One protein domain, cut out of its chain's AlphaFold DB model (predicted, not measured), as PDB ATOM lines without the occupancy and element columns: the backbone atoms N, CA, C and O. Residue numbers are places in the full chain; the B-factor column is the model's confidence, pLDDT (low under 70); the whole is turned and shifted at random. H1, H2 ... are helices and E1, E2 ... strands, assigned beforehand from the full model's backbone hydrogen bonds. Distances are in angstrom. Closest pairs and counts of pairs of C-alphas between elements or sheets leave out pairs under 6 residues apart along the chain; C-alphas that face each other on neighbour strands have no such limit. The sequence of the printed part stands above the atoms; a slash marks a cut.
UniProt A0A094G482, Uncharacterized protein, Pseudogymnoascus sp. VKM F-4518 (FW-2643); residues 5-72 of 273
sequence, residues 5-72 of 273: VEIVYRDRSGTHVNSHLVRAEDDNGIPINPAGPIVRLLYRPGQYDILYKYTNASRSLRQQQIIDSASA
ATOM      1  N   VAL A   5       6.291-126.745 168.041       95.38
ATOM      2  CA  VAL A   5       6.039-126.905 166.604       95.38
ATOM      3  C   VAL A   5       7.186-126.288 165.813       95.38
ATOM      4  O   VAL A   5       7.450-125.097 165.909       95.38
ATOM      5  N   GLU A   6       7.867-127.096 165.009       94.94
ATOM      6  CA  GLU A   6       8.941-126.660 164.116       94.94
ATOM      7  C   GLU A   6       8.410-126.610 162.679       94.94
ATOM      8  O   GLU A   6       8.121-127.643 162.068       94.94
ATOM      9  N   ILE A   7       8.257-125.398 162.147       94.81
ATOM     10  CA  ILE A   7       7.750-125.130 160.799       94.81
ATOM     11  C   ILE A   7       8.939-125.029 159.847       94.81
ATOM     12  O   ILE A   7       9.785-124.156 159.997       94.81
ATOM     13  N   VAL A   8       8.998-125.916 158.861       93.38
ATOM     14  CA  VAL A   8      10.029-125.983 157.824       93.38
ATOM     15  C   VAL A   8       9.473-125.394 156.532       93.38
ATOM     16  O   VAL A   8       8.464-125.875 156.016       93.38
ATOM     17  N   TYR A   9      10.126-124.381 155.974       91.69
ATOM     18  CA  TYR A   9       9.657-123.684 154.777       91.69
ATOM     19  C   TYR A   9      10.206-124.340 153.509       91.69
ATOM     20  O   TYR A   9      11.419-124.425 153.313       91.69
ATOM     21  N   ARG A  10       9.316-124.761 152.600       83.94
ATOM     22  CA  ARG A  10       9.707-125.237 151.266       83.94
ATOM     23  C   ARG A  10       9.860-124.067 150.291       83.94
ATOM     24  O   ARG A  10       9.007-123.862 149.425       83.94
ATOM     25  N   ASP A  11      10.935-123.299 150.445       75.69
ATOM     26  CA  ASP A  11      11.293-122.249 149.486       75.69
ATOM     27  C   ASP A  11      11.940-122.823 148.200       75.69
ATOM     28  O   ASP A  11      12.116-124.037 148.056       75.69
ATOM     29  N   ARG A  12      12.209-121.954 147.215       61.44
ATOM     30  CA  ARG A  12      12.946-122.294 145.979       61.44
ATOM     31  C   ARG A  12      14.261-121.506 145.858       61.44
ATOM     32  O   ARG A  12      14.785-121.370 144.756       61.44
ATOM     33  N   SER A  13      14.739-120.928 146.956       60.47
ATOM     34  CA  SER A  13      15.691-119.809 146.977       60.47
ATOM     35  C   SER A  13      16.970-120.070 147.777       60.47
ATOM     36  O   SER A  13      17.885-119.253 147.687       60.47
ATOM     37  N   GLY A  14      17.083-121.183 148.513       60.66
ATOM     38  CA  GLY A  14      18.247-121.448 149.367       60.66
ATOM     39  C   GLY A  14      18.864-122.846 149.260       60.66
ATOM     40  O   GLY A  14      18.185-123.851 149.080       60.66
ATOM     41  N   THR A  15      20.183-122.908 149.474       61.41
ATOM     42  CA  THR A  15      20.931-124.146 149.783       61.41
ATOM     43  C   THR A  15      20.714-124.636 151.218       61.41
ATOM     44  O   THR A  15      21.181-125.713 151.580       61.41
ATOM     45  N   HIS A  16      20.027-123.841 152.042       67.25
ATOM     46  CA  HIS A  16      19.758-124.100 153.451       67.25
ATOM     47  C   HIS A  16      18.254-124.208 153.688       67.25
ATOM     48  O   HIS A  16      17.467-123.434 153.147       67.25
ATOM     49  N   VAL A  17      17.860-125.161 154.532       72.19
ATOM     50  CA  VAL A  17      16.470-125.339 154.949       72.19
ATOM     51  C   VAL A  17      16.127-124.271 155.986       72.19
ATOM     52  O   VAL A  17      16.655-124.297 157.094       72.19
ATOM     53  N   ASN A  18      15.238-123.345 155.633       86.88
ATOM     54  CA  ASN A  18      14.704-122.356 156.566       86.88
ATOM     55  C   ASN A  18      13.655-123.017 157.484       86.88
ATOM     56  O   ASN A  18      12.717-123.651 156.990       86.88
ATOM     57  N   SER A  19      13.797-122.879 158.804       90.75
ATOM     58  CA  SER A  19      12.811-123.356 159.776       90.75
ATOM     59  C   SER A  19      12.614-122.397 160.953       90.75
ATOM     60  O   SER A  19      13.496-121.621 161.306       90.75
ATOM     61  N   HIS A  20      11.427-122.462 161.558       92.94
ATOM     62  CA  HIS A  20      11.012-121.643 162.694       92.94
ATOM     63  C   HIS A  20      10.444-122.533 163.807       92.94
ATOM     64  O   HIS A  20       9.525-123.316 163.563       92.94
ATOM     65  N   LEU A  21      10.977-122.416 165.026       93.44
ATOM     66  CA  LEU A  21      10.514-123.167 166.194       93.44
ATOM     67  C   LEU A  21       9.560-122.309 167.030       93.44
ATOM     68  O   LEU A  21       9.972-121.326 167.633       93.44
ATOM     69  N   VAL A  22       8.299-122.724 167.106       93.44
ATOM     70  CA  VAL A  22       7.284-122.170 168.008       93.44
ATOM     71  C   VAL A  22       7.225-123.041 169.260       93.44
ATOM     72  O   VAL A  22       7.066-124.262 169.162       93.44
ATOM     73  N   ARG A  23       7.327-122.442 170.446       93.81
ATOM     74  CA  ARG A  23       7.168-123.150 171.723       93.81
ATOM     75  C   ARG A  23       6.614-122.230 172.805       93.81
ATOM     76  O   ARG A  23       6.653-121.018 172.659       93.81
ATOM     77  N   ALA A  24       6.102-122.826 173.878       91.62
ATOM     78  CA  ALA A  24       5.691-122.080 175.061       91.62
ATOM     79  C   ALA A  24       6.918-121.682 175.899       91.62
ATOM     80  O   ALA A  24       7.763-122.531 176.209       91.62
ATOM     81  N   GLU A  25       6.969-120.408 176.267       93.81
ATOM     82  CA  GLU A  25       8.010-119.753 177.063       93.81
ATOM     83  C   GLU A  25       7.350-119.078 178.275       93.81
ATOM     84  O   GLU A  25       6.156-118.773 178.230       93.81
ATOM     85  N   ASP A  26       8.090-118.940 179.372       91.12
ATOM     86  CA  ASP A  26       7.639-118.235 180.574       91.12
ATOM     87  C   ASP A  26       7.825-116.709 180.454       91.12
ATOM     88  O   ASP A  26       8.313-116.200 179.443       91.12
ATOM     89  N   ASP A  27       7.457-115.964 181.502       93.38
ATOM     90  CA  ASP A  27       7.597-114.498 181.563       93.38
ATOM     91  C   ASP A  27       9.062-114.017 181.437       93.38
ATOM     92  O   ASP A  27       9.322-112.830 181.227       93.38
ATOM     93  N   ASN A  28      10.035-114.928 181.556       90.94
ATOM     94  CA  ASN A  28      11.464-114.676 181.391       90.94
ATOM     95  C   ASN A  28      11.985-115.062 179.991       90.94
ATOM     96  O   ASN A  28      13.182-114.921 179.734       90.94
ATOM     97  N   GLY A  29      11.116-115.533 179.087       88.19
ATOM     98  CA  GLY A  29      11.489-116.023 177.756       88.19
ATOM     99  C   GLY A  29      12.186-117.387 177.776       88.19
ATOM    100  O   GLY A  29      12.813-117.779 176.788       88.19
ATOM    101  N   ILE A  30      12.129-118.120 178.893       89.25
ATOM    102  CA  ILE A  30      12.727-119.449 179.008       89.25
ATOM    103  C   ILE A  30      11.695-120.501 178.581       89.25
ATOM    104  O   ILE A  30      10.544-120.466 179.018       89.25
ATOM    105  N   PRO A  31      12.062-121.482 177.735       89.25
ATOM    106  CA  PRO A  31      11.121-122.509 177.310       89.25
ATOM    107  C   PRO A  31      10.595-123.366 178.465       89.25
ATOM    108  O   PRO A  31      11.355-124.107 179.085       89.25
ATOM    109  N   ILE A  32       9.271-123.367 178.662       89.38
ATOM    110  CA  ILE A  32       8.584-124.078 179.761       89.38
ATOM    111  C   ILE A  32       8.846-125.594 179.713       89.38
ATOM    112  O   ILE A  32       8.865-126.277 180.733       89.38
ATOM    113  N   ASN A  33       9.042-126.143 178.511       88.88
ATOM    114  CA  ASN A  33       9.359-127.553 178.312       88.88
ATOM    115  C   ASN A  33      10.496-127.711 177.282       88.88
ATOM    116  O   ASN A  33      10.219-127.880 176.086       88.88
ATOM    117  N   PRO A  34      11.778-127.633 177.700       85.19
ATOM    118  CA  PRO A  34      12.921-127.664 176.790       85.19
ATOM    119  C   PRO A  34      13.025-128.987 176.017       85.19
ATOM    120  O   PRO A  34      13.345-128.958 174.827       85.19
ATOM    121  N   ALA A  35      12.688-130.111 176.661       86.50
ATOM    122  CA  ALA A  35      12.765-131.474 176.123       86.50
ATOM    123  C   ALA A  35      11.410-132.040 175.640       86.50
ATOM    124  O   ALA A  35      11.290-133.242 175.399       86.50
ATOM    125  N   GLY A  36      10.384-131.193 175.521       86.56
ATOM    126  CA  GLY A  36       9.036-131.608 175.136       86.56
ATOM    127  C   GLY A  36       8.935-132.175 173.714       86.56
ATOM    128  O   GLY A  36       9.826-131.958 172.887       86.56
ATOM    129  N   PRO A  37       7.833-132.881 173.394       90.62
ATOM    130  CA  PRO A  37       7.581-133.349 172.037       90.62
ATOM    131  C   PRO A  37       7.553-132.174 171.047       90.62
ATOM    132  O   PRO A  37       6.980-131.119 171.323       90.62
ATOM    133  N   ILE A  38       8.168-132.383 169.878       92.69
ATOM    134  CA  ILE A  38       8.221-131.408 168.784       92.69
ATOM    135  C   ILE A  38       7.512-131.998 167.565       92.69
ATOM    136  O   ILE A  38       7.990-132.979 166.985       92.69
ATOM    137  N   VAL A  39       6.402-131.387 167.155       94.81
ATOM    138  CA  VAL A  39       5.754-131.674 165.867       94.81
ATOM    139  C   VAL A  39       6.490-130.903 164.781       94.81
ATOM    140  O   VAL A  39       6.741-129.710 164.926       94.81
ATOM    141  N   ARG A  40       6.840-131.571 163.683       94.62
ATOM    142  CA  ARG A  40       7.467-130.927 162.525       94.62
ATOM    143  C   ARG A  40       6.448-130.773 161.411       94.62
ATOM    144  O   ARG A  40       5.794-131.750 161.052       94.62
ATOM    145  N   LEU A  41       6.341-129.570 160.860       95.69
ATOM    146  CA  LEU A  41       5.441-129.252 159.756       95.69
ATOM    147  C   LEU A  41       6.246-128.780 158.546       95.69
ATOM    148  O   LEU A  41       7.139-127.954 158.688       95.69
ATOM    149  N   LEU A  42       5.916-129.266 157.353       94.19
ATOM    150  CA  LEU A  42       6.381-128.704 156.091       94.19
ATOM    151  C   LEU A  42       5.365-127.666 155.622       94.19
ATOM    152  O   LEU A  42       4.240-128.024 155.280       94.19
ATOM    153  N   TYR A  43       5.760-126.399 155.575       93.94
ATOM    154  CA  TYR A  43       4.946-125.341 154.994       93.94
ATOM    155  C   TYR A  43       5.150-125.249 153.480       93.94
ATOM    156  O   TYR A  43       6.274-125.158 152.965       93.94
ATOM    157  N   ARG A  44       4.022-125.214 152.776       90.38
ATOM    158  CA  ARG A  44       3.862-124.851 151.368       90.38
ATOM    159  C   ARG A  44       2.820-123.721 151.305       90.38
ATOM    160  O   ARG A  44       1.981-123.646 152.197       90.38
ATOM    161  N   PRO A  45       2.812-122.848 150.281       92.50
ATOM    162  CA  PRO A  45       1.794-121.801 150.173       92.50
ATOM    163  C   PRO A  45       0.372-122.376 150.287       92.50
ATOM    164  O   PRO A  45      -0.040-123.175 149.449       92.50
ATOM    165  N   GLY A  46      -0.344-122.009 151.356       92.19
ATOM    166  CA  GLY A  46      -1.694-122.500 151.661       92.19
ATOM    167  C   GLY A  46      -1.804-123.927 152.228       92.19
ATOM    168  O   GLY A  46      -2.922-124.410 152.371       92.19
ATOM    169  N   GLN A  47      -0.703-124.619 152.556       95.50
ATOM    170  CA  GLN A  47      -0.741-126.011 153.035       95.50
ATOM    171  C   GLN A  47       0.366-126.331 154.055       95.50
ATOM    172  O   GLN A  47       1.517-125.935 153.889       95.50
ATOM    173  N   TYR A  48       0.024-127.127 155.070       96.38
ATOM    174  CA  TYR A  48       0.975-127.736 156.002       96.38
ATOM    175  C   TYR A  48       0.902-129.263 155.899       96.38
ATOM    176  O   TYR A  48      -0.193-129.822 155.907       96.38
ATOM    177  N   ASP A  49       2.053-129.936 155.841       95.19
ATOM    178  CA  ASP A  49       2.156-131.401 155.919       95.19
ATOM    179  C   ASP A  49       2.942-131.820 157.168       95.19
ATOM    180  O   ASP A  49       3.878-131.130 157.564       95.19
ATOM    181  N   ILE A  50       2.628-132.966 157.773       95.44
ATOM    182  CA  ILE A  50       3.368-133.466 158.944       95.44
ATOM    183  C   ILE A  50       4.652-134.180 158.496       95.44
ATOM    184  O   ILE A  50       4.623-135.090 157.665       95.44
ATOM    185  N   LEU A  51       5.789-133.798 159.082       93.06
ATOM    186  CA  LEU A  51       7.094-134.416 158.851       93.06
ATOM    187  C   LEU A  51       7.438-135.404 159.972       93.06
ATOM    188  O   LEU A  51       7.806-135.020 161.083       93.06
ATOM    189  N   TYR A  52       7.408-136.694 159.655       90.44
ATOM    190  CA  TYR A  52       7.863-137.742 160.566       90.44
ATOM    191  C   TYR A  52       9.384-137.909 160.497       90.44
ATOM    192  O   TYR A  52       9.965-138.043 159.418       90.44
ATOM    193  N   LYS A  53      10.050-137.941 161.659       83.06
ATOM    194  CA  LYS A  53      11.466-138.327 161.738       83.06
ATOM    195  C   LYS A  53      11.593-139.814 161.409       83.06
ATOM    196  O   LYS A  53      10.911-140.635 162.019       83.06
ATOM    197  N   TYR A  54      12.502-140.166 160.501       69.25
ATOM    198  CA  TYR A  54      12.894-141.559 160.306       69.25
ATOM    199  C   TYR A  54      13.655-142.036 161.549       69.25
ATOM    200  O   TYR A  54      14.796-141.638 161.781       69.25
ATOM    201  N   THR A  55      13.010-142.862 162.367       70.12
ATOM    202  CA  THR A  55      13.625-143.510 163.527       70.12
ATOM    203  C   THR A  55      14.039-144.932 163.157       70.12
ATOM    204  O   THR A  55      13.530-145.524 162.203       70.12
ATOM    205  N   ASN A  56      14.939-145.538 163.933       63.31
ATOM    206  CA  ASN A  56      15.280-146.951 163.730       63.31
ATOM    207  C   ASN A  56      14.048-147.865 163.910       63.31
ATOM    208  O   ASN A  56      13.929-148.867 163.208       63.31
ATOM    209  N   ALA A  57      13.085-147.472 164.752       62.28
ATOM    210  CA  ALA A  57      11.793-148.143 164.876       62.28
ATOM    211  C   ALA A  57      10.948-148.036 163.590       62.28
ATOM    212  O   ALA A  57      10.434-149.048 163.120       62.28
ATOM    213  N   SER A  58      10.861-146.862 162.950       59.91
ATOM    214  CA  SER A  58      10.139-146.729 161.671       59.91
ATOM    215  C   SER A  58      10.850-147.441 160.510       59.91
ATOM    216  O   SER A  58      10.194-147.910 159.577       59.91
ATOM    217  N   ARG A  59      12.184-147.581 160.569       59.59
ATOM    218  CA  ARG A  59      12.945-148.447 159.652       59.59
ATOM    219  C   ARG A  59      12.613-149.924 159.871       59.59
ATOM    220  O   ARG A  59      12.374-150.611 158.883       59.59
ATOM    221  N   SER A  60      12.550-150.372 161.129       59.84
ATOM    222  CA  SER A  60      12.134-151.731 161.497       59.84
ATOM    223  C   SER A  60      10.721-152.031 160.996       59.84
ATOM    224  O   SER A  60      10.550-152.984 160.251       59.84
ATOM    225  N   LEU A  61       9.736-151.163 161.256       61.91
ATOM    226  CA  LEU A  61       8.360-151.346 160.766       61.91
ATOM    227  C   LEU A  61       8.275-151.432 159.234       61.91
ATOM    228  O   LEU A  61       7.569-152.291 158.712       61.91
ATOM    229  N   ARG A  62       9.017-150.594 158.491       62.56
ATOM    230  CA  ARG A  62       9.047-150.701 157.021       62.56
ATOM    231  C   ARG A  62       9.776-151.971 156.556       62.56
ATOM    232  O   ARG A  62       9.346-152.567 155.576       62.56
ATOM    233  N   GLN A  63      10.855-152.394 157.218       60.00
ATOM    234  CA  GLN A  63      11.527-153.660 156.894       60.00
ATOM    235  C   GLN A  63      10.649-154.870 157.212       60.00
ATOM    236  O   GLN A  63      10.567-155.755 156.371       60.00
ATOM    237  N   GLN A  64       9.953-154.873 158.347       57.81
ATOM    238  CA  GLN A  64       8.989-155.902 158.719       57.81
ATOM    239  C   GLN A  64       7.880-155.976 157.670       57.81
ATOM    240  O   GLN A  64       7.708-157.018 157.061       57.81
ATOM    241  N   GLN A  65       7.272-154.844 157.296       63.03
ATOM    242  CA  GLN A  65       6.281-154.804 156.217       63.03
ATOM    243  C   GLN A  65       6.819-155.341 154.874       63.03
ATOM    244  O   GLN A  65       6.070-155.976 154.135       63.03
ATOM    245  N   ILE A  66       8.095-155.110 154.539       64.19
ATOM    246  CA  ILE A  66       8.734-155.671 153.333       64.19
ATOM    247  C   ILE A  66       8.960-157.185 153.474       64.19
ATOM    248  O   ILE A  66       8.734-157.909 152.508       64.19
ATOM    249  N   ILE A  67       9.379-157.663 154.648       61.66
ATOM    250  CA  ILE A  67       9.570-159.089 154.947       61.66
ATOM    251  C   ILE A  67       8.223-159.811 154.904       61.66
ATOM    252  O   ILE A  67       8.095-160.768 154.155       61.66
ATOM    253  N   ASP A  68       7.203-159.304 155.593       56.50
ATOM    254  CA  ASP A  68       5.856-159.879 155.629       56.50
ATOM    255  C   ASP A  68       5.233-159.913 154.221       56.50
ATOM    256  O   ASP A  68       4.653-160.920 153.818       56.50
ATOM    257  N   SER A  69       5.431-158.852 153.422       56.44
ATOM    258  CA  SER A  69       4.995-158.818 152.015       56.44
ATOM    259  C   SER A  69       5.763-159.812 151.134       56.44
ATOM    260  O   SER A  69       5.190-160.373 150.204       56.44
ATOM    261  N   ALA A  70       7.051-160.044 151.406       57.16
ATOM    262  CA  ALA A  70       7.858-161.029 150.687       57.16
ATOM    263  C   ALA A  70       7.496-162.468 151.093       57.16
ATOM    264  O   ALA A  70       7.404-163.332 150.225       57.16
ATOM    265  N   SER A  71       7.225-162.709 152.379       52.44
ATOM    266  CA  SER A  71       6.759-163.991 152.920       52.44
ATOM    267  C   SER A  71       5.358-164.353 152.422       52.44
ATOM    268  O   SER A  71       5.120-165.506 152.072       52.44
ATOM    269  N   ALA A  72       4.456-163.374 152.295       55.28
ATOM    270  CA  ALA A  72       3.149-163.566 151.662       55.28
ATOM    271  C   ALA A  72       3.248-163.869 150.151       55.28
ATOM    272  O   ALA A  72       2.360-164.504 149.588       55.28
TER     273      ALA A  72
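What this domain is: This is residues 5 to 72 of the 273 residues of an uncharacterized protein of Pseudogymnoascus sp. VKM F-4518 (FW-2643) (UniProt A0A094G482). A small, strongly twisted sheet of four strands forms the body, and one helix, H1, sticks out from it as a free arm that makes much of the length. A long loop, residues 23 to 37, extends beyond the sheet between E2 and E3. The printed part has 68 residues, with four named strands and then one named helix in the order E1, E2, E3, E4, H1. The sheet is mixed, in the order E2, E1, E3, E4, and the class is mixed, helices and strands. The whole is extended, with a radius of gyration of the C-alphas of 17.4 A and spans of 57 by 32 by 23 A.

Where its parts are: E3, residues 38 to 44, is the longest strand at 19.1 A. E1, residues 5 to 9, begins at C-alpha 5 (6.039, -126.905, 166.604). E2 holds residues 18 to 22 and E4 residues 47 to 50. H1, residues 56 to 72, is 23.9 A long and ends at C-alpha 72 (3.149, -163.566, 151.662).

How they stand to each other: Inner strands E1 and E3 are parallel at 27 degrees, with N 6 and O 39 2.8 A apart, within hydrogen-bond range. Edge strand E2 is antiparallel to E1 at 160 degrees, a hairpin, with N 7 and O 20 at 2.8 A. Edge strand E4 is antiparallel to E3 at 146 degrees, also a hairpin, with N 42 and O 49 at 2.8 A. H1 is not on the sheet and is apart from E1, E2 and E3. In H1 every O i to N i+4 pair is within hydrogen-bond range.

The domain as a whole: The C-alphas of Asn 28 and Ala 72, the two farthest apart, are 57.8 A from each other. Residues 54 to 72 stand free. The printed part has no cut. The link from E2 to E3 is long. Mean pLDDT of the printed part is 80.3; residues 12 to 16, 54 and 56 to 72 are under 70.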